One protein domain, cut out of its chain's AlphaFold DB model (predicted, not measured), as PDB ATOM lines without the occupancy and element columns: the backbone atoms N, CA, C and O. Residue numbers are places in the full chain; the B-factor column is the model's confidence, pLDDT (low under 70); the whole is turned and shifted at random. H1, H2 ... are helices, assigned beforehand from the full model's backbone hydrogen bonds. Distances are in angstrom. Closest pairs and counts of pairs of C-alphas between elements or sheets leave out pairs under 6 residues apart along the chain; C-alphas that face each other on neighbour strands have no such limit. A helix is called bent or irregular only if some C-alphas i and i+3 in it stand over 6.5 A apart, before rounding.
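AT A GLANCE: This is residues 292 to 380 and 424 to 500 of the 540 residues of an uncharacterized protein of Rhizopus microsporus var. microsporus (UniProt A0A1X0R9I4). The model is a body of mostly crossed helices, with H5 and H3 nearest its middle: H1 packs on H3 with its residues 303 to 306, running the opposite way, and the first arm of the bent helix H8, H8a, packs on both H3 and H5. At one end stand H2, H6 and H7, with residues 374 to 380 of H6 sticking out; at the other end are H4, H9 and the second arm of H8, H8b, and a tail without named elements ends in residues 495 to 500, which stick out. The printed part has 166 residues with nine named helices, H1 to H9 in order, and no named strand, an all-helix domain. It is only just compact, close to loose, with a radius of gyration of the C-alphas of 18.1 A and spans of 50 by 45 by 27 A.

IN THESE COORDINATES: H1, residues 293 to 306, begins at C-alpha 293 (54.172, 2.137, 39.732) and is 20.1 A long. H2 is residues 309 to 312, and H3, residues 318 to 335, measures 26.4 A. H4 is residues 341 to 349 and H5 residues 351 to 359. H6, residues 362 to 380, measures 27.3 A and ends at C-alpha 380 (20.854, 9.715, 27.562). H7 is residues 434 to 441. H8, residues 447 to 466, was assigned as one helix by its hydrogen bonds but is bent, with C-alphas 455 and 458 6.5 A apart; its arms, H8a at 447 to 455 and H8b at 458 to 466, stand at a shallow tilt of 23 degrees. H9, residues 471 to 480, ends at C-alpha 480 (67.137, 10.856, 49.315).

HOW THE PARTS SIT: The helix packing is mostly crossed. H1 touches H3 with residues 303 to 306 alone, closest at the C-alphas of Met 306 and Gly 322, 5.6 A, opposite ways at a shallow tilt of 34 degrees, only just short of steep. H1 touches H4 at Ala 296 and Phe 343, their closest C-alphas, 4.8 A. H2 touches H6, the closest C-alphas being Pro 309 and Ala 365, 5.0 A. H8a touches H5, closest at the C-alphas of His 351 and Leu 453, 6.7 A. H4 touches H9, closest at the C-alphas of Pro 341 and Lys 475, 5.3 A. H7 is close to but not clearly touching H3, with C-alphas 319 and 440 7.6 A apart. In H1, H4, H5, H6, H8a, H8b and H9 every O i to N i+4 pair is within hydrogen-bond range; in H3 13 of 14 are, in H7 3 of 4, and H2 is too short for such a pair.

THE WHOLE: The C-alphas of Asp 466 and Trp 500 are the two farthest apart, 56.1 A. Residues 381 to 423 are not printed, and C-alphas 380 and 424 are 20.4 A apart across this cut, which lies in the link from H6 to H7. The links printed whole are tight. Confidence is under 70 at residues 380, 424, 427 to 428 and 466 to 468.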
ATOM      1  N   GLY A 292      55.129  -1.042  43.413       92.56
ATOM      2  CA  GLY A 292      55.160  -0.860  41.963       92.56
ATOM      3  C   GLY A 292      54.415   0.398  41.495       92.56
ATOM      4  O   GLY A 292      53.476   0.859  42.140       92.56
ATOM      5  N   VAL A 293      54.795   0.932  40.328       91.94
ATOM      6  CA  VAL A 293      54.172   2.137  39.732       91.94
ATOM      7  C   VAL A 293      52.673   1.933  39.490       91.94
ATOM      8  O   VAL A 293      51.862   2.778  39.854       91.94
ATOM      9  N   THR A 294      52.286   0.777  38.944       91.88
ATOM     10  CA  THR A 294      50.875   0.437  38.703       91.88
ATOM     11  C   THR A 294      50.070   0.353  39.999       91.88
ATOM     12  O   THR A 294      48.917   0.771  40.031       91.88
ATOM     13  N   THR A 295      50.659  -0.175  41.074       94.94
ATOM     14  CA  THR A 295      50.007  -0.252  42.388       94.94
ATOM     15  C   THR A 295      49.780   1.141  42.966       94.94
ATOM     16  O   THR A 295      48.683   1.429  43.438       94.94
ATOM     17  N   ALA A 296      50.797   2.006  42.896       95.38
ATOM     18  CA  ALA A 296      50.720   3.388  43.356       95.38
ATOM     19  C   ALA A 296      49.628   4.171  42.616       95.38
ATOM     20  O   ALA A 296      48.754   4.744  43.260       95.38
ATOM     21  N   SER A 297      49.621   4.113  41.280       94.50
ATOM     22  CA  SER A 297      48.582   4.732  40.450       94.50
ATOM     23  C   SER A 297      47.188   4.216  40.825       94.50
ATOM     24  O   SER A 297      46.331   5.010  41.196       94.50
ATOM     25  N   LYS A 298      46.978   2.891  40.895       94.62
ATOM     26  CA  LYS A 298      45.674   2.312  41.272       94.62
ATOM     27  C   LYS A 298      45.190   2.722  42.663       94.62
ATOM     28  O   LYS A 298      43.985   2.850  42.865       94.62
ATOM     29  N   LEU A 299      46.089   2.915  43.631       96.19
ATOM     30  CA  LEU A 299      45.720   3.432  44.953       96.19
ATOM     31  C   LEU A 299      45.225   4.878  44.883       96.19
ATOM     32  O   LEU A 299      44.221   5.199  45.521       96.19
ATOM     33  N   ILE A 300      45.905   5.729  44.113       95.81
ATOM     34  CA  ILE A 300      45.493   7.118  43.898       95.81
ATOM     35  C   ILE A 300      44.154   7.171  43.155       95.81
ATOM     36  O   ILE A 300      43.240   7.843  43.629       95.81
ATOM     37  N   SER A 301      43.977   6.388  42.087       94.25
ATOM     38  CA  SER A 301      42.708   6.280  41.355       94.25
ATOM     39  C   SER A 301      41.558   5.808  42.256       94.25
ATOM     40  O   SER A 301      40.447   6.337  42.206       94.25
ATOM     41  N   LEU A 302      41.814   4.836  43.144       94.75
ATOM     42  CA  LEU A 302      40.823   4.379  44.123       94.75
ATOM     43  C   LEU A 302      40.408   5.504  45.075       94.75
ATOM     44  O   LEU A 302      39.220   5.678  45.348       94.75
ATOM     45  N   PHE A 303      41.384   6.261  45.577       95.69
ATOM     46  CA  PHE A 303      41.136   7.408  46.441       95.69
ATOM     47  C   PHE A 303      40.364   8.510  45.714       95.69
ATOM     48  O   PHE A 303      39.422   9.047  46.295       95.69
ATOM     49  N   HIS A 304      40.703   8.799  44.457       94.12
ATOM     50  CA  HIS A 304      39.988   9.760  43.623       94.12
ATOM     51  C   HIS A 304      38.505   9.384  43.498       94.12
ATOM     52  O   HIS A 304      37.625  10.179  43.834       94.12
ATOM     53  N   SER A 305      38.222   8.131  43.132       91.56
ATOM     54  CA  SER A 305      36.853   7.626  42.998       91.56
ATOM     55  C   SER A 305      36.068   7.694  44.319       91.56
ATOM     56  O   SER A 305      34.956   8.230  44.358       91.56
ATOM     57  N   MET A 306      36.667   7.229  45.424       91.44
ATOM     58  CA  MET A 306      36.036   7.211  46.755       91.44
ATOM     59  C   MET A 306      35.916   8.592  47.415       91.44
ATOM     60  O   MET A 306      35.168   8.742  48.381       91.44
ATOM     61  N   SER A 307      36.642   9.591  46.915       92.38
ATOM     62  CA  SER A 307      36.588  10.976  47.399       92.38
ATOM     63  C   SER A 307      35.761  11.887  46.492       92.38
ATOM     64  O   SER A 307      35.625  13.076  46.778       92.38
ATOM     65  N   SER A 308      35.193  11.347  45.408       91.38
ATOM     66  CA  SER A 308      34.324  12.110  44.517       91.38
ATOM     67  C   SER A 308      33.049  12.563  45.251       91.38
ATOM     68  O   SER A 308      32.480  11.791  46.033       91.38
ATOM     69  N   PRO A 309      32.542  13.784  44.994       89.31
ATOM     70  CA  PRO A 309      31.312  14.272  45.621       89.31
ATOM     71  C   PRO A 309      30.121  13.325  45.428       89.31
ATOM     72  O   PRO A 309      29.366  13.069  46.366       89.31
ATOM     73  N   SER A 310      29.992  12.737  44.234       86.56
ATOM     74  CA  SER A 310      28.939  11.768  43.916       86.56
ATOM     75  C   SER A 310      29.015  10.509  44.770       86.56
ATOM     76  O   SER A 310      27.978   9.996  45.183       86.56
ATOM     77  N   PHE A 311      30.221  10.014  45.052       89.38
ATOM     78  CA  PHE A 311      30.402   8.849  45.905       89.38
ATOM     79  C   PHE A 311      30.170   9.195  47.379       89.38
ATOM     80  O   PHE A 311      29.412   8.502  48.058       89.38
ATOM     81  N   LEU A 312      30.768  10.286  47.868       90.31
ATOM     82  CA  LEU A 312      30.676  10.709  49.269       90.31
ATOM     83  C   LEU A 312      29.233  10.962  49.713       90.31
ATOM     84  O   LEU A 312      28.854  10.547  50.801       90.31
ATOM     85  N   LEU A 313      28.418  11.600  48.868       88.06
ATOM     86  CA  LEU A 313      27.031  11.945  49.194       88.06
ATOM     87  C   LEU A 313      26.039  10.780  49.005       88.06
ATOM     88  O   LEU A 313      24.868  10.913  49.358       88.06
ATOM     89  N   ASN A 314      26.471   9.644  48.447       86.12
ATOM     90  CA  ASN A 314      25.577   8.525  48.134       86.12
ATOM     91  C   ASN A 314      25.262   7.615  49.338       86.12
ATOM     92  O   ASN A 314      24.267   6.890  49.300       86.12
ATOM     93  N   ASP A 315      26.086   7.616  50.384       87.19
ATOM     94  CA  ASP A 315      25.875   6.800  51.585       87.19
ATOM     95  C   ASP A 315      26.440   7.511  52.821       87.19
ATOM     96  O   ASP A 315      27.471   8.182  52.738       87.19
ATOM     97  N   GLU A 316      25.792   7.324  53.973       88.12
ATOM     98  CA  GLU A 316      26.201   7.897  55.258       88.12
ATOM     99  C   GLU A 316      27.645   7.524  55.618       88.12
ATOM    100  O   GLU A 316      28.351   8.333  56.217       88.12
ATOM    101  N   TYR A 317      28.105   6.327  55.238       89.94
ATOM    102  CA  TYR A 317      29.401   5.784  55.659       89.94
ATOM    103  C   TYR A 317      30.501   5.878  54.593       89.94
ATOM    104  O   TYR A 317      31.643   5.503  54.867       89.94
ATOM    105  N   ASN A 318      30.209   6.391  53.394       90.75
ATOM    106  CA  ASN A 318      31.174   6.397  52.287       90.75
ATOM    107  C   ASN A 318      32.424   7.243  52.574       90.75
ATOM    108  O   ASN A 318      33.525   6.857  52.175       90.75
ATOM    109  N   TYR A 319      32.292   8.330  53.340       91.88
ATOM    110  CA  TYR A 319      33.430   9.168  53.744       91.88
ATOM    111  C   TYR A 319      34.493   8.398  54.550       91.88
ATOM    112  O   TYR A 319      35.676   8.759  54.538       91.88
ATOM    113  N   LEU A 320      34.107   7.312  55.234       93.75
ATOM    114  CA  LEU A 320      35.042   6.481  55.993       93.75
ATOM    115  C   LEU A 320      36.044   5.784  55.071       93.75
ATOM    116  O   LEU A 320      37.199   5.624  55.452       93.75
ATOM    117  N   LEU A 321      35.637   5.404  53.858       93.62
ATOM    118  CA  LEU A 321      36.517   4.729  52.904       93.62
ATOM    119  C   LEU A 321      37.661   5.648  52.461       93.62
ATOM    120  O   LEU A 321      38.824   5.248  52.533       93.62
ATOM    121  N   GLY A 322      37.344   6.898  52.110       92.81
ATOM    122  CA  GLY A 322      38.349   7.927  51.829       92.81
ATOM    123  C   GLY A 322      39.237   8.209  53.043       92.81
ATOM    124  O   GLY A 322      40.455   8.300  52.915       92.81
ATOM    125  N   THR A 323      38.654   8.242  54.247       94.25
ATOM    126  CA  THR A 323      39.407   8.419  55.503       94.25
ATOM    127  C   THR A 323      40.430   7.297  55.722       94.25
ATOM    128  O   THR A 323      41.583   7.568  56.055       94.25
ATOM    129  N   TYR A 324      40.041   6.037  55.508       95.25
ATOM    130  CA  TYR A 324      40.932   4.883  55.659       95.25
ATOM    131  C   TYR A 324      42.056   4.860  54.617       95.25
ATOM    132  O   TYR A 324      43.174   4.454  54.946       95.25
ATOM    133  N   LEU A 325      41.790   5.302  53.382       96.12
ATOM    134  CA  LEU A 325      42.823   5.445  52.352       96.12
ATOM    135  C   LEU A 325      43.799   6.579  52.676       96.12
ATOM    136  O   LEU A 325      45.003   6.371  52.583       96.12
ATOM    137  N   LEU A 326      43.312   7.732  53.140       95.31
ATOM    138  CA  LEU A 326      44.182   8.824  53.591       95.31
ATOM    139  C   LEU A 326      45.075   8.398  54.752       95.31
ATOM    140  O   LEU A 326      46.260   8.713  54.778       95.31
ATOM    141  N   GLU A 327      44.537   7.633  55.698       94.88
ATOM    142  CA  GLU A 327      45.355   7.045  56.754       94.88
ATOM    143  C   GLU A 327      46.395   6.069  56.197       94.88
ATOM    144  O   GLU A 327      47.540   6.083  56.643       94.88
ATOM    145  N   ALA A 328      46.039   5.262  55.193       95.81
ATOM    146  CA  ALA A 328      46.995   4.387  54.524       95.81
ATOM    147  C   ALA A 328      48.130   5.187  53.864       95.81
ATOM    148  O   ALA A 328      49.299   4.823  53.986       95.81
ATOM    149  N   PHE A 329      47.806   6.305  53.216       96.19
ATOM    150  CA  PHE A 329      48.792   7.186  52.593       96.19
ATOM    151  C   PHE A 329      49.690   7.849  53.635       96.19
ATOM    152  O   PHE A 329      50.911   7.807  53.495       96.19
ATOM    153  N   ASN A 330      49.110   8.349  54.728       94.69
ATOM    154  CA  ASN A 330      49.868   8.895  55.851       94.69
ATOM    155  C   ASN A 330      50.804   7.846  56.469       94.69
ATOM    156  O   ASN A 330      51.969   8.126  56.743       94.69
ATOM    157  N   ASN A 331      50.347   6.606  56.627       94.69
ATOM    158  CA  ASN A 331      51.195   5.519  57.108       94.69
ATOM    159  C   ASN A 331      52.382   5.251  56.165       94.69
ATOM    160  O   ASN A 331      53.498   5.037  56.642       94.69
ATOM    161  N   ILE A 332      52.168   5.286  54.844       94.69
ATOM    162  CA  ILE A 332      53.240   5.099  53.855       94.69
ATOM    163  C   ILE A 332      54.259   6.241  53.952       94.69
ATOM    164  O   ILE A 332      55.453   5.965  54.075       94.69
ATOM    165  N   ILE A 333      53.819   7.506  53.969       93.25
ATOM    166  CA  ILE A 333      54.732   8.665  54.019       93.25
ATOM    167  C   ILE A 333      55.448   8.807  55.371       93.25
ATOM    168  O   ILE A 333      56.588   9.250  55.408       93.25
ATOM    169  N   HIS A 334      54.841   8.407  56.493       91.88
ATOM    170  CA  HIS A 334      55.499   8.522  57.799       91.88
ATOM    171  C   HIS A 334      56.443   7.354  58.109       91.88
ATOM    172  O   HIS A 334      57.435   7.546  58.813       91.88
ATOM    173  N   HIS A 335      56.148   6.138  57.633       91.88
ATOM    174  CA  HIS A 335      56.905   4.940  58.021       91.88
ATOM    175  C   HIS A 335      57.786   4.359  56.915       91.88
ATOM    176  O   HIS A 335      58.763   3.681  57.232       91.88
ATOM    177  N   GLN A 336      57.443   4.570  55.641       92.12
ATOM    178  CA  GLN A 336      58.101   3.920  54.502       92.12
ATOM    179  C   GLN A 336      58.319   4.867  53.309       92.12
ATOM    180  O   GLN A 336      58.352   4.399  52.171       92.12
ATOM    181  N   TYR A 337      58.495   6.172  53.550       92.19
ATOM    182  CA  TYR A 337      58.731   7.177  52.502       92.19
ATOM    183  C   TYR A 337      59.917   6.813  51.601       92.19
ATOM    184  O   TYR A 337      59.747   6.609  50.402       92.19
ATOM    185  N   GLU A 338      61.094   6.623  52.206       90.12
ATOM    186  CA  GLU A 338      62.354   6.320  51.506       90.12
ATOM    187  C   GLU A 338      62.260   5.030  50.667       90.12
ATOM    188  O   GLU A 338      62.903   4.895  49.631       90.12
ATOM    189  N   ASN A 339      61.419   4.082  51.095       92.12
ATOM    190  CA  ASN A 339      61.259   2.779  50.451       92.12
ATOM    191  C   ASN A 339      60.172   2.756  49.364       92.12
ATOM    192  O   ASN A 339      60.018   1.729  48.700       92.12
ATOM    193  N   ASN A 340      59.396   3.833  49.188       94.25
ATOM    194  CA  ASN A 340      58.282   3.888  48.235       94.25
ATOM    195  C   ASN A 340      58.270   5.179  47.388       94.25
ATOM    196  O   ASN A 340      57.254   5.880  47.356       94.25
ATOM    197  N   PRO A 341      59.340   5.476  46.625       92.81
ATOM    198  CA  PRO A 341      59.394   6.672  45.782       92.81
ATOM    199  C   PRO A 341      58.321   6.678  44.680       92.81
ATOM    200  O   PRO A 341      57.836   7.740  44.308       92.81
ATOM    201  N   ASN A 342      57.894   5.503  44.192       93.31
ATOM    202  CA  ASN A 342      56.820   5.395  43.196       93.31
ATOM    203  C   ASN A 342      55.484   5.942  43.722       93.31
ATOM    204  O   ASN A 342      54.787   6.637  42.993       93.31
ATOM    205  N   PHE A 343      55.145   5.664  44.986       95.50
ATOM    206  CA  PHE A 343      53.927   6.187  45.605       95.50
ATOM    207  C   PHE A 343      53.994   7.703  45.784       95.50
ATOM    208  O   PHE A 343      53.060   8.405  45.415       95.50
ATOM    209  N   VAL A 344      55.119   8.206  46.301       94.00
ATOM    210  CA  VAL A 344      55.338   9.645  46.501       94.00
ATOM    211  C   VAL A 344      55.241  10.393  45.172       94.00
ATOM    212  O   VAL A 344      54.559  11.407  45.089       94.00
ATOM    213  N   TYR A 345      55.863   9.861  44.119       93.50
ATOM    214  CA  TYR A 345      55.786  10.438  42.782       93.50
ATOM    215  C   TYR A 345      54.348  10.468  42.243       93.50
ATOM    216  O   TYR A 345      53.896  11.507  41.775       93.50
ATOM    217  N   SER A 346      53.594   9.369  42.365       93.88
ATOM    218  CA  SER A 346      52.174   9.360  41.989       93.88
ATOM    219  C   SER A 346      51.346  10.362  42.805       93.88
ATOM    220  O   SER A 346      50.482  11.024  42.246       93.88
ATOM    221  N   ALA A 347      51.620  10.532  44.101       94.25
ATOM    222  CA  ALA A 347      50.931  11.528  44.921       94.25
ATOM    223  C   ALA A 347      51.244  12.975  44.489       94.25
ATOM    224  O   ALA A 347      50.357  13.819  44.537       94.25
ATOM    225  N   ILE A 348      52.474  13.250  44.035       93.69
ATOM    226  CA  ILE A 348      52.878  14.551  43.470       93.69
ATOM    227  C   ILE A 348      52.137  14.828  42.160       93.69
ATOM    228  O   ILE A 348      51.608  15.923  41.980       93.69
ATOM    229  N   LEU A 349      52.064  13.841  41.260       92.56
ATOM    230  CA  LEU A 349      51.360  13.995  39.982       92.56
ATOM    231  C   LEU A 349      49.876  14.336  40.162       92.56
ATOM    232  O   LEU A 349      49.343  15.134  39.402       92.56
ATOM    233  N   HIS A 350      49.236  13.767  41.184       94.62
ATOM    234  CA  HIS A 350      47.804  13.921  41.456       94.62
ATOM    235  C   HIS A 350      47.532  14.737  42.733       94.62
ATOM    236  O   HIS A 350      46.600  14.448  43.492       94.62
ATOM    237  N   HIS A 351      48.374  15.736  43.020       94.06
ATOM    238  CA  HIS A 351      48.240  16.572  44.219       94.06
ATOM    239  C   HIS A 351      46.903  17.336  44.252       94.06
ATOM    240  O   HIS A 351      46.312  17.516  45.322       94.06
ATOM    241  N   ASP A 352      46.368  17.683  43.079       93.00
ATOM    242  CA  ASP A 352      45.091  18.368  42.898       93.00
ATOM    243  C   ASP A 352      43.907  17.589  43.496       93.00
ATOM    244  O   ASP A 352      42.938  18.191  43.958       93.00
ATOM    245  N   TYR A 353      43.969  16.254  43.552       93.44
ATOM    246  CA  TYR A 353      42.912  15.440  44.161       93.44
ATOM    247  C   TYR A 353      42.807  15.678  45.673       93.44
ATOM    248  O   TYR A 353      41.702  15.744  46.219       93.44
ATOM    249  N   PHE A 354      43.945  15.845  46.352       94.56
ATOM    250  CA  PHE A 354      43.987  16.139  47.785       94.56
ATOM    251  C   PHE A 354      43.528  17.568  48.069       94.56
ATOM    252  O   PHE A 354      42.769  17.793  49.012       94.56
ATOM    253  N   GLU A 355      43.928  18.520  47.226       92.25
ATOM    254  CA  GLU A 355      43.515  19.919  47.333       92.25
ATOM    255  C   GLU A 355      42.015  20.095  47.097       92.25
ATOM    256  O   GLU A 355      41.340  20.735  47.908       92.25
ATOM    257  N   LYS A 356      41.465  19.458  46.053       91.38
ATOM    258  CA  LYS A 356      40.022  19.437  45.773       91.38
ATOM    259  C   LYS A 356      39.243  18.907  46.970       91.38
ATOM    260  O   LYS A 356      38.276  19.539  47.391       91.38
ATOM    261  N   LEU A 357      39.676  17.793  47.570       92.25
ATOM    262  CA  LEU A 357      39.030  17.263  48.774       92.25
ATOM    263  C   LEU A 357      39.210  18.190  49.985       92.25
ATOM    264  O   LEU A 357      38.315  18.287  50.825       92.25
ATOM    265  N   ASN A 358      40.342  18.885  50.105       92.50
ATOM    266  CA  ASN A 358      40.575  19.839  51.184       92.50
ATOM    267  C   ASN A 358      39.635  21.052  51.090       92.50
ATOM    268  O   ASN A 358      39.043  21.442  52.097       92.50
ATOM    269  N   GLN A 359      39.441  21.577  49.883       92.38
ATOM    270  CA  GLN A 359      38.612  22.750  49.593       92.38
ATOM    271  C   GLN A 359      37.118  22.424  49.427       92.38
ATOM    272  O   GLN A 359      36.300  23.339  49.358       92.38
ATOM    273  N   LEU A 360      36.749  21.141  49.384       91.62
ATOM    274  CA  LEU A 360      35.371  20.702  49.186       91.62
ATOM    275  C   LEU A 360      34.439  21.222  50.292       91.62
ATOM    276  O   LEU A 360      34.581  20.861  51.465       91.62
ATOM    277  N   THR A 361      33.445  22.015  49.899       91.50
ATOM    278  CA  THR A 361      32.329  22.460  50.748       91.50
ATOM    279  C   THR A 361      31.059  21.676  50.431       91.50
ATOM    280  O   THR A 361      30.928  21.122  49.336       91.50
ATOM    281  N   PHE A 362      30.100  21.660  51.358       90.19
ATOM    282  CA  PHE A 362      28.821  20.977  51.158       90.19
ATOM    283  C   PHE A 362      28.082  21.479  49.902       90.19
ATOM    284  O   PHE A 362      27.685  20.671  49.063       90.19
ATOM    285  N   ASP A 363      27.997  22.799  49.712       88.25
ATOM    286  CA  ASP A 363      27.339  23.397  48.542       88.25
ATOM    287  C   ASP A 363      28.058  23.067  47.229       88.25
ATOM    288  O   ASP A 363      27.416  22.744  46.227       88.25
ATOM    289  N   SER A 364      29.397  23.107  47.232       88.56
ATOM    290  CA  SER A 364      30.193  22.760  46.047       88.56
ATOM    291  C   SER A 364      30.016  21.291  45.661       88.56
ATOM    292  O   SER A 364      29.879  20.975  44.481       88.56
ATOM    293  N   ALA A 365      29.937  20.401  46.657       88.19
ATOM    294  CA  ALA A 365      29.701  18.984  46.450       88.19
ATOM    295  C   ALA A 365      28.311  18.736  45.849       88.19
ATOM    296  O   ALA A 365      28.187  17.979  44.889       88.19
ATOM    297  N   LEU A 366      27.276  19.399  46.372       88.19
ATOM    298  CA  LEU A 366      25.907  19.243  45.882       88.19
ATOM    299  C   LEU A 366      25.756  19.765  44.447       88.19
ATOM    300  O   LEU A 366      25.224  19.063  43.588       88.19
ATOM    301  N   THR A 367      26.310  20.951  44.181       87.38
ATOM    302  CA  THR A 367      26.321  21.576  42.850       87.38
ATOM    303  C   THR A 367      27.009  20.677  41.825       87.38
ATOM    304  O   THR A 367      26.503  20.492  40.720       87.38
ATOM    305  N   GLU A 368      28.144  20.074  42.188       86.12
ATOM    306  CA  GLU A 368      28.870  19.168  41.296       86.12
ATOM    307  C   GLU A 368      28.065  17.898  40.993       86.12
ATOM    308  O   GLU A 368      28.005  17.450  39.847       86.12
ATOM    309  N   VAL A 369      27.372  17.341  41.989       85.94
ATOM    310  CA  VAL A 369      26.510  16.171  41.785       85.94
ATOM    311  C   VAL A 369      25.306  16.492  40.896       85.94
ATOM    312  O   VAL A 369      24.957  15.690  40.026       85.94
ATOM    313  N   GLU A 370      24.685  17.657  41.071       85.12
ATOM    314  CA  GLU A 370      23.598  18.124  40.206       85.12
ATOM    315  C   GLU A 370      24.077  18.364  38.771       85.12
ATOM    316  O   GLU A 370      23.425  17.926  37.819       85.12
ATOM    317  N   ARG A 371      25.259  18.969  38.603       86.81
ATOM    318  CA  ARG A 371      25.900  19.170  37.298       86.81
ATOM    319  C   ARG A 371      26.124  17.842  36.575       86.81
ATOM    320  O   ARG A 371      25.772  17.715  35.401       86.81
ATOM    321  N   LEU A 372      26.677  16.845  37.271       82.31
ATOM    322  CA  LEU A 372      26.920  15.509  36.722       82.31
ATOM    323  C   LEU A 372      25.616  14.781  36.364       82.31
ATOM    324  O   LEU A 372      25.564  14.087  35.349       82.31
ATOM    325  N   ARG A 373      24.546  14.968  37.146       81.25
ATOM    326  CA  ARG A 373      23.216  14.431  36.822       81.25
ATOM    327  C   ARG A 373      22.656  15.047  35.535       81.25
ATOM    328  O   ARG A 373      22.281  14.304  34.635       81.25
ATOM    329  N   ALA A 374      22.691  16.374  35.408       83.19
ATOM    330  CA  ALA A 374      22.205  17.078  34.220       83.19
ATOM    331  C   ALA A 374      22.991  16.708  32.945       83.19
ATOM    332  O   ALA A 374      22.432  16.632  31.852       83.19
ATOM    333  N   LEU A 375      24.299  16.451  33.069       82.50
ATOM    334  CA  LEU A 375      25.128  15.938  31.971       82.50
ATOM    335  C   LEU A 375      24.699  14.535  31.516       82.50
ATOM    336  O   LEU A 375      24.702  14.259  30.316       82.50
ATOM    337  N   ARG A 376      24.307  13.657  32.447       76.50
ATOM    338  CA  ARG A 376      23.821  12.305  32.126       76.50
ATOM    339  C   ARG A 376      22.467  12.323  31.442       76.50
ATOM    340  O   ARG A 376      22.288  11.582  30.484       76.50
ATOM    341  N   GLU A 377      21.556  13.178  31.898       80.69
ATOM    342  CA  GLU A 377      20.250  13.375  31.256       80.69
ATOM    343  C   GLU A 377      20.438  13.794  29.791       80.69
ATOM    344  O   GLU A 377      19.938  13.127  28.889       80.69
ATOM    345  N   LYS A 378      21.313  14.777  29.535       79.81
ATOM    346  CA  LYS A 378      21.668  15.194  28.168       79.81
ATOM    347  C   LYS A 378      22.324  14.083  27.340       79.81
ATOM    348  O   LYS A 378      22.059  13.977  26.147       79.81
ATOM    349  N   LYS A 379      23.187  13.249  27.934       76.19
ATOM    350  CA  LYS A 379      23.842  12.130  27.226       76.19
ATOM    351  C   LYS A 379      22.851  11.007  26.885       76.19
ATOM    352  O   LYS A 379      22.910  10.471  25.782       76.19
ATOM    353  N   GLY A 380      21.919  10.697  27.788       64.38
ATOM    354  CA  GLY A 380      20.854   9.715  27.562       64.38
ATOM    355  C   GLY A 380      19.827  10.158  26.513       64.38
ATOM    356  O   GLY A 380      19.267   9.321  25.810       64.38
ATOM    357  N   PHE A 424      18.135  16.647  47.473       65.94
ATOM    358  CA  PHE A 424      18.969  15.538  47.025       65.94
ATOM    359  C   PHE A 424      18.764  14.342  47.961       65.94
ATOM    360  O   PHE A 424      19.160  14.379  49.124       65.94
ATOM    361  N   VAL A 425      18.143  13.284  47.448       71.25
ATOM    362  CA  VAL A 425      18.041  11.993  48.127       71.25
ATOM    363  C   VAL A 425      18.904  11.014  47.347       71.25
ATOM    364  O   VAL A 425      18.745  10.849  46.136       71.25
ATOM    365  N   SER A 426      19.866  10.402  48.032       72.19
ATOM    366  CA  SER A 426      20.683   9.347  47.443       72.19
ATOM    367  C   SER A 426      19.842   8.093  47.180       72.19
ATOM    368  O   SER A 426      18.765   7.896  47.743       72.19
ATOM    369  N   LYS A 427      20.360   7.179  46.361       64.81
ATOM    370  CA  LYS A 427      19.663   5.919  46.057       64.81
ATOM    371  C   LYS A 427      19.457   4.984  47.238       64.81
ATOM    372  O   LYS A 427      18.581   4.130  47.188       64.81
ATOM    373  N   SER A 428      20.282   5.117  48.267       63.12
ATOM    374  CA  SER A 428      20.167   4.349  49.505       63.12
ATOM    375  C   SER A 428      19.075   4.908  50.432       63.12
ATOM    376  O   SER A 428      18.841   4.352  51.500       63.12
ATOM    377  N   GLY A 429      18.398   5.998  50.039       75.12
ATOM    378  CA  GLY A 429      17.440   6.723  50.877       75.12
ATOM    379  C   GLY A 429      18.106   7.699  51.852       75.12
ATOM    380  O   GLY A 429      17.415   8.390  52.599       75.12
ATOM    381  N   PHE A 430      19.438   7.794  51.840       84.31
ATOM    382  CA  PHE A 430      20.187   8.738  52.662       84.31
ATOM    383  C   PHE A 430      20.075  10.164  52.106       84.31
ATOM    384  O   PHE A 430      20.234  10.392  50.904       84.31
ATOM    385  N   THR A 431      19.809  11.127  52.989       85.69
ATOM    386  CA  THR A 431      19.777  12.559  52.662       85.69
ATOM    387  C   THR A 431      20.937  13.240  53.389       85.69
ATOM    388  O   THR A 431      20.868  13.382  54.612       85.69
ATOM    389  N   PRO A 432      22.010  13.636  52.683       86.19
ATOM    390  CA  PRO A 432      23.154  14.281  53.307       86.19
ATOM    391  C   PRO A 432      22.761  15.664  53.840       86.19
ATOM    392  O   PRO A 432      22.094  16.442  53.157       86.19
ATOM    393  N   THR A 433      23.179  15.968  55.068       89.00
ATOM    394  CA  THR A 433      23.003  17.285  55.693       89.00
ATOM    395  C   THR A 433      24.343  17.995  55.823       89.00
ATOM    396  O   THR A 433      25.396  17.358  55.913       89.00
ATOM    397  N   GLU A 434      24.312  19.324  55.876       89.75
ATOM    398  CA  GLU A 434      25.517  20.129  56.081       89.75
ATOM    399  C   GLU A 434      26.180  19.824  57.439       89.75
ATOM    400  O   GLU A 434      27.400  19.693  57.532       89.75
ATOM    401  N   GLU A 435      25.378  19.610  58.490       89.69
ATOM    402  CA  GLU A 435      25.865  19.192  59.811       89.69
ATOM    403  C   GLU A 435      26.609  17.852  59.751       89.69
ATOM    404  O   GLU A 435      27.707  17.723  60.302       89.69
ATOM    405  N   TRP A 436      26.046  16.862  59.048       92.62
ATOM    406  CA  TRP A 436      26.696  15.570  58.833       92.62
ATOM    407  C   TRP A 436      28.011  15.743  58.069       92.62
ATOM    408  O   TRP A 436      29.029  15.207  58.506       92.62
ATOM    409  N   PHE A 437      28.024  16.530  56.992       91.75
ATOM    410  CA  PHE A 437      29.223  16.777  56.186       91.75
ATOM    411  C   PHE A 437      30.353  17.386  57.031       91.75
ATOM    412  O   PHE A 437      31.483  16.887  57.061       91.75
ATOM    413  N   ASN A 438      30.030  18.416  57.813       91.38
ATOM    414  CA  ASN A 438      30.988  19.101  58.678       91.38
ATOM    415  C   ASN A 438      31.495  18.221  59.838       91.38
ATOM    416  O   ASN A 438      32.618  18.416  60.321       91.38
ATOM    417  N   SER A 439      30.711  17.216  60.258       91.88
ATOM    418  CA  SER A 439      31.061  16.306  61.357       91.88
ATOM    419  C   SER A 439      32.303  15.446  61.088       91.88
ATOM    420  O   SER A 439      33.006  15.074  62.040       91.88
ATOM    421  N   TRP A 440      32.576  15.138  59.814       92.06
ATOM    422  CA  TRP A 440      33.701  14.310  59.381       92.06
ATOM    423  C   TRP A 440      34.728  15.073  58.546       92.06
ATOM    424  O   TRP A 440      35.917  14.791  58.681       92.06
ATOM    425  N   LYS A 441      34.322  16.071  57.747       92.06
ATOM    426  CA  LYS A 441      35.234  16.835  56.876       92.06
ATOM    427  C   LYS A 441      36.396  17.461  57.648       92.06
ATOM    428  O   LYS A 441      37.539  17.395  57.206       92.06
ATOM    429  N   SER A 442      36.102  18.013  58.825       87.75
ATOM    430  CA  SER A 442      37.084  18.621  59.737       87.75
ATOM    431  C   SER A 442      38.048  17.615  60.381       87.75
ATOM    432  O   SER A 442      39.086  18.008  60.905       87.75
ATOM    433  N   LYS A 443      37.721  16.317  60.352       90.62
ATOM    434  CA  LYS A 443      38.502  15.231  60.967       90.62
ATOM    435  C   LYS A 443      39.330  14.438  59.956       90.62
ATOM    436  O   LYS A 443      40.028  13.508  60.359       90.62
ATOM    437  N   LEU A 444      39.245  14.760  58.664       91.50
ATOM    438  CA  LEU A 444      40.019  14.064  57.642       91.50
ATOM    439  C   LEU A 444      41.523  14.293  57.856       91.50
ATOM    440  O   LEU A 444      41.947  15.439  58.017       91.50
ATOM    441  N   PRO A 445      42.355  13.239  57.813       91.25
ATOM    442  CA  PRO A 445      43.788  13.359  58.045       91.25
ATOM    443  C   PRO A 445      44.516  13.835  56.771       91.25
ATOM    444  O   PRO A 445      45.361  13.132  56.230       91.25
ATOM    445  N   LEU A 446      44.161  15.019  56.264       91.81
ATOM    446  CA  LEU A 446      44.719  15.610  55.038       91.81
ATOM    447  C   LEU A 446      45.958  16.483  55.282       91.81
ATOM    448  O   LEU A 446      46.739  16.717  54.369       91.81
ATOM    449  N   GLU A 447      46.144  16.964  56.509       90.38
ATOM    450  CA  GLU A 447      47.156  17.975  56.836       90.38
ATOM    451  C   GLU A 447      48.591  17.531  56.501       90.38
ATOM    452  O   GLU A 447      49.345  18.288  55.897       90.38
ATOM    453  N   GLU A 448      48.969  16.303  56.866       90.31
ATOM    454  CA  GLU A 448      50.345  15.806  56.707       90.31
ATOM    455  C   GLU A 448      50.707  15.578  55.234       90.31
ATOM    456  O   GLU A 448      51.781  15.984  54.788       90.31
ATOM    457  N   ILE A 449      49.800  14.969  54.460       92.25
ATOM    458  CA  ILE A 449      50.037  14.731  53.035       92.25
ATOM    459  C   ILE A 449      50.068  16.044  52.250       92.25
ATOM    460  O   ILE A 449      50.940  16.207  51.407       92.25
ATOM    461  N   ILE A 450      49.207  17.016  52.573       93.44
ATOM    462  CA  ILE A 450      49.215  18.330  51.913       93.44
ATOM    463  C   ILE A 450      50.518  19.074  52.206       93.44
ATOM    464  O   ILE A 450      51.175  19.499  51.267       93.44
ATOM    465  N   LYS A 451      50.957  19.150  53.471       91.88
ATOM    466  CA  LYS A 451      52.243  19.780  53.831       91.88
ATOM    467  C   LYS A 451      53.426  19.159  53.090       91.88
ATOM    468  O   LYS A 451      54.345  19.862  52.674       91.88
ATOM    469  N   LEU A 452      53.411  17.835  52.933       92.69
ATOM    470  CA  LEU A 452      54.431  17.128  52.169       92.69
ATOM    471  C   LEU A 452      54.390  17.514  50.685       92.69
ATOM    472  O   LEU A 452      55.441  17.764  50.097       92.69
ATOM    473  N   LEU A 453      53.202  17.572  50.081       92.69
ATOM    474  CA  LEU A 453      53.031  17.935  48.675       92.69
ATOM    475  C   LEU A 453      53.366  19.411  48.413       92.69
ATOM    476  O   LEU A 453      54.080  19.686  47.458       92.69
ATOM    477  N   GLU A 454      52.975  20.338  49.289       92.50
ATOM    478  CA  GLU A 454      53.330  21.766  49.205       92.50
ATOM    479  C   GLU A 454      54.851  21.993  49.204       92.50
ATOM    480  O   GLU A 454      55.346  22.924  48.572       92.50
ATOM    481  N   PHE A 455      55.608  21.126  49.881       92.06
ATOM    482  CA  PHE A 455      57.070  21.147  49.856       92.06
ATOM    483  C   PHE A 455      57.654  20.471  48.602       92.06
ATOM    484  O   PHE A 455      58.586  20.991  47.979       92.06
ATOM    485  N   LEU A 456      57.138  19.297  48.225       91.94
ATOM    486  CA  LEU A 456      57.722  18.479  47.158       91.94
ATOM    487  C   LEU A 456      57.341  18.942  45.748       91.94
ATOM    488  O   LEU A 456      58.204  18.912  44.875       91.94
ATOM    489  N   VAL A 457      56.094  19.366  45.517       91.81
ATOM    490  CA  VAL A 457      55.589  19.748  44.184       91.81
ATOM    491  C   VAL A 457      56.445  20.871  43.576       91.81
ATOM    492  O   VAL A 457      57.029  20.629  42.518       91.81
ATOM    493  N   PRO A 458      56.667  22.027  44.241       91.44
ATOM    494  CA  PRO A 458      57.484  23.099  43.664       91.44
ATOM    495  C   PRO A 458      58.941  22.675  43.442       91.44
ATOM    496  O   PRO A 458      59.547  23.018  42.431       91.44
ATOM    497  N   THR A 459      59.491  21.880  44.367       87.56
ATOM    498  CA  THR A 459      60.879  21.393  44.307       87.56
ATOM    499  C   THR A 459      61.117  20.483  43.097       87.56
ATOM    500  O   THR A 459      62.178  20.534  42.471       87.56
ATOM    501  N   ILE A 460      60.147  19.624  42.764       87.94
ATOM    502  CA  ILE A 460      60.224  18.758  41.583       87.94
ATOM    503  C   ILE A 460      59.989  19.563  40.304       87.94
ATOM    504  O   ILE A 460      60.736  19.386  39.346       87.94
ATOM    505  N   GLU A 461      59.020  20.480  40.289       88.12
ATOM    506  CA  GLU A 461      58.773  21.343  39.130       88.12
ATOM    507  C   GLU A 461      59.981  22.215  38.765       88.12
ATOM    508  O   GLU A 461      60.277  22.379  37.582       88.12
ATOM    509  N   GLU A 462      60.699  22.759  39.750       86.31
ATOM    510  CA  GLU A 462      61.936  23.521  39.532       86.31
ATOM    511  C   GLU A 462      63.033  22.632  38.927       86.31
ATOM    512  O   GLU A 462      63.614  22.966  37.896       86.31
ATOM    513  N   LYS A 463      63.243  21.434  39.486       82.31
ATOM    514  CA  LYS A 463      64.221  20.473  38.953       82.31
ATOM    515  C   LYS A 463      63.919  20.032  37.521       82.31
ATOM    516  O   LYS A 463      64.851  19.898  36.732       82.31
ATOM    517  N   CYS A 464      62.648  19.823  37.186       81.88
ATOM    518  CA  CYS A 464      62.223  19.449  35.838       81.88
ATOM    519  C   CYS A 464      62.316  20.610  34.833       81.88
ATOM    520  O   CYS A 464      62.389  20.363  33.633       81.88
ATOM    521  N   LYS A 465      62.308  21.872  35.289       79.50
ATOM    522  CA  LYS A 465      62.530  23.040  34.417       79.50
ATOM    523  C   LYS A 465      63.997  23.197  34.028       79.50
ATOM    524  O   LYS A 465      64.280  23.604  32.905       79.50
ATOM    525  N   ASP A 466      64.907  22.870  34.942       66.12
ATOM    526  CA  ASP A 466      66.337  23.127  34.769       66.12
ATOM    527  C   ASP A 466      67.079  22.029  33.990       66.12
ATOM    528  O   ASP A 466      68.153  22.295  33.453       66.12
ATOM    529  N   ASN A 467      66.537  20.807  33.904       61.81
ATOM    530  CA  ASN A 467      67.128  19.689  33.161       61.81
ATOM    531  C   ASN A 467      66.043  18.743  32.611       61.81
ATOM    532  O   ASN A 467      65.003  18.555  33.237       61.81
ATOM    533  N   ASP A 468      66.317  18.086  31.481       69.38
ATOM    534  CA  ASP A 468      65.486  17.005  30.923       69.38
ATOM    535  C   ASP A 468      65.723  15.710  31.736       69.38
ATOM    536  O   ASP A 468      66.438  14.797  31.325       69.38
ATOM    537  N   ILE A 469      65.243  15.709  32.986       77.44
ATOM    538  CA  ILE A 469      65.534  14.682  33.997       77.44
ATOM    539  C   ILE A 469      64.712  13.420  33.722       77.44
ATOM    540  O   ILE A 469      63.485  13.457  33.626       77.44
ATOM    541  N   ALA A 470      65.381  12.266  33.679       82.75
ATOM    542  CA  ALA A 470      64.705  10.980  33.553       82.75
ATOM    543  C   ALA A 470      63.875  10.638  34.808       82.75
ATOM    544  O   ALA A 470      64.266  10.917  35.943       82.75
ATOM    545  N   LEU A 471      62.754   9.932  34.630       81.38
ATOM    546  CA  LEU A 471      61.851   9.534  35.724       81.38
ATOM    547  C   LEU A 471      62.562   8.787  36.874       81.38
ATOM    548  O   LEU A 471      62.202   8.941  38.043       81.38
ATOM    549  N   ASP A 472      63.575   7.979  36.565       83.06
ATOM    550  CA  ASP A 472      64.322   7.224  37.575       83.06
ATOM    551  C   ASP A 472      65.250   8.112  38.419       83.06
ATOM    552  O   ASP A 472      65.468   7.835  39.602       83.06
ATOM    553  N   GLU A 473      65.730   9.227  37.865       84.12
ATOM    554  CA  GLU A 473      66.497  10.228  38.610       84.12
ATOM    555  C   GLU A 473      65.594  10.989  39.588       84.12
ATOM    556  O   GLU A 473      65.979  11.190  40.741       84.12
ATOM    557  N   ILE A 474      64.358  11.312  39.184       85.94
ATOM    558  CA  ILE A 474      63.343  11.907  40.072       85.94
ATOM    559  C   ILE A 474      63.044  10.967  41.244       85.94
ATOM    560  O   ILE A 474      63.059  11.385  42.402       85.94
ATOM    561  N   LYS A 475      62.812   9.678  40.973       85.62
ATOM    562  CA  LYS A 475      62.549   8.677  42.022       85.62
ATOM    563  C   LYS A 475      63.734   8.507  42.968       85.62
ATOM    564  O   LYS A 475      63.534   8.383  44.176       85.62
ATOM    565  N   THR A 476      64.952   8.518  42.432       86.94
ATOM    566  CA  THR A 476      66.180   8.442  43.233       86.94
ATOM    567  C   THR A 476      66.311   9.669  44.127       86.94
ATOM    568  O   THR A 476      66.580   9.533  45.317       86.94
ATOM    569  N   TYR A 477      66.042  10.861  43.590       87.19
ATOM    570  CA  TYR A 477      66.019  12.090  44.372       87.19
ATOM    571  C   TYR A 477      64.986  12.014  45.504       87.19
ATOM    572  O   TYR A 477      65.354  12.215  46.660       87.19
ATOM    573  N   LEU A 478      63.739  11.634  45.211       88.19
ATOM    574  CA  LEU A 478      62.682  11.482  46.220       88.19
ATOM    575  C   LEU A 478      63.073  10.512  47.344       88.19
ATOM    576  O   LEU A 478      62.762  10.773  48.499       88.19
ATOM    577  N   ALA A 479      63.805   9.437  47.044       87.00
ATOM    578  CA  ALA A 479      64.295   8.513  48.069       87.00
ATOM    579  C   ALA A 479      65.375   9.123  48.991       87.00
ATOM    580  O   ALA A 479      65.582   8.629  50.096       87.00
ATOM    581  N   THR A 480      66.065  10.183  48.553       86.81
ATOM    582  CA  THR A 480      67.137  10.856  49.315       86.81
ATOM    583  C   THR A 480      66.677  12.088  50.096       86.81
ATOM    584  O   THR A 480      67.388  12.540  50.995       86.81
ATOM    585  N   VAL A 481      65.509  12.645  49.769       87.88
ATOM    586  CA  VAL A 481      64.989  13.851  50.422       87.88
ATOM    587  C   VAL A 481      64.574  13.535  51.859       87.88
ATOM    588  O   VAL A 481      63.746  12.663  52.115       87.88
ATOM    589  N   SER A 482      65.123  14.286  52.817       82.38
ATOM    590  CA  SER A 482      64.706  14.190  54.217       82.38
ATOM    591  C   SER A 482      63.368  14.896  54.420       82.38
ATOM    592  O   SER A 482      63.263  16.106  54.245       82.38
ATOM    593  N   THR A 483      62.357  14.152  54.864       81.06
ATOM    594  CA  THR A 483      61.017  14.677  55.187       81.06
ATOM    595  C   THR A 483      60.825  14.973  56.675       81.06
ATOM    596  O   THR A 483      59.742  15.383  57.088       81.06
ATOM    597  N   LYS A 484      61.866  14.791  57.501       75.94
ATOM    598  CA  LYS A 484      61.784  14.892  58.972       75.94
ATOM    599  C   LYS A 484      61.416  16.285  59.477       75.94
ATOM    600  O   LYS A 484      60.781  16.393  60.522       75.94
ATOM    601  N   ASP A 485      61.790  17.321  58.733       75.94
ATOM    602  CA  ASP A 485      61.494  18.711  59.086       75.94
ATOM    603  C   ASP A 485      60.079  19.135  58.650       75.94
ATOM    604  O   ASP A 485      59.518  20.079  59.200       75.94
ATOM    605  N   VAL A 486      59.477  18.404  57.702       81.69
ATOM    606  CA  VAL A 486      58.123  18.654  57.178       81.69
ATOM    607  C   VAL A 486      57.084  17.848  57.963       81.69
ATOM    608  O   VAL A 486      56.092  18.392  58.449       81.69
ATOM    609  N   LEU A 487      57.344  16.555  58.167       82.69
ATOM    610  CA  LEU A 487      56.477  15.614  58.880       82.69
ATOM    611  C   LEU A 487      56.810  15.590  60.379       82.69
ATOM    612  O   LEU A 487      57.338  14.618  60.921       82.69
ATOM    613  N   THR A 488      56.514  16.696  61.059       72.00
ATOM    614  CA  THR A 488      56.885  16.905  62.472       72.00
ATOM    615  C   THR A 488      56.020  16.116  63.459       72.00
ATOM    616  O   THR A 488      56.441  15.842  64.590       72.00
ATOM    617  N   LYS A 489      54.811  15.710  63.054       77.31
ATOM    618  CA  LYS A 489      53.882  14.957  63.897       77.31
ATOM    619  C   LYS A 489      54.196  13.465  63.842       77.31
ATOM    620  O   LYS A 489      54.266  12.851  62.781       77.31
ATOM    621  N   LYS A 490      54.328  12.836  65.012       71.50
ATOM    622  CA  LYS A 490      54.412  11.371  65.087       71.50
ATOM    623  C   LYS A 490      53.065  10.766  64.696       71.50
ATOM    624  O   LYS A 490      52.074  10.999  65.386       71.50
ATOM    625  N   CYS A 491      53.055   9.945  63.651       79.38
ATOM    626  CA  CYS A 491      51.904   9.135  63.268       79.38
ATOM    627  C   CYS A 491      52.011   7.746  63.925       79.38
ATOM    628  O   CYS A 491      52.941   6.996  63.616       79.38
ATOM    629  N   PRO A 492      51.162   7.403  64.912       82.94
ATOM    630  CA  PRO A 492      51.158   6.069  65.492       82.94
ATOM    631  C   PRO A 492      50.484   5.076  64.542       82.94
ATOM    632  O   PRO A 492      49.416   5.344  64.000       82.94
ATOM    633  N   ILE A 493      51.066   3.883  64.418       86.81
ATOM    634  CA  ILE A 493      50.470   2.803  63.631       86.81
ATOM    635  C   ILE A 493      49.219   2.290  64.348       86.81
ATOM    636  O   ILE A 493      49.317   1.653  65.402       86.81
ATOM    637  N   PHE A 494      48.047   2.523  63.759       86.94
ATOM    638  CA  PHE A 494      46.780   2.009  64.265       86.94
ATOM    639  C   PHE A 494      46.325   0.784  63.464       86.94
ATOM    640  O   PHE A 494      45.941   0.879  62.302       86.94
ATOM    641  N   ILE A 495      46.357  -0.389  64.098       88.88
ATOM    642  CA  ILE A 495      45.925  -1.644  63.472       88.88
ATOM    643  C   ILE A 495      44.477  -1.945  63.847       88.88
ATOM    644  O   ILE A 495      44.158  -2.204  65.012       88.88
ATOM    645  N   ARG A 496      43.601  -1.995  62.843       88.06
ATOM    646  CA  ARG A 496      42.184  -2.332  63.006       88.06
ATOM    647  C   ARG A 496      41.978  -3.830  62.872       88.06
ATOM    648  O   ARG A 496      41.943  -4.382  61.773       88.06
ATOM    649  N   LYS A 497      41.836  -4.494  64.017       85.12
ATOM    650  CA  LYS A 497      41.548  -5.930  64.086       85.12
ATOM    651  C   LYS A 497      40.090  -6.190  63.726       85.12
ATOM    652  O   LYS A 497      39.194  -5.617  64.342       85.12
ATOM    653  N   PHE A 498      39.857  -7.099  62.786       84.56
ATOM    654  CA  PHE A 498      38.522  -7.639  62.564       84.56
ATOM    655  C   PHE A 498      38.145  -8.564  63.725       84.56
ATOM    656  O   PHE A 498      38.887  -9.495  64.054       84.56
ATOM    657  N   GLN A 499      37.012  -8.290  64.367       80.81
ATOM    658  CA  GLN A 499      36.492  -9.123  65.444       80.81
ATOM    659  C   GLN A 499      35.427 -10.062  64.895       80.81
ATOM    660  O   GLN A 499      34.375  -9.636  64.420       80.81
ATOM    661  N   TRP A 500      35.699 -11.357  64.990       80.50
ATOM    662  CA  TRP A 500      34.730 -12.382  64.647       80.50
ATOM    663  C   TRP A 500      33.702 -12.503  65.772       80.50
ATOM    664  O   TRP A 500      33.997 -13.036  66.840       80.50
TER     665      TRP A 500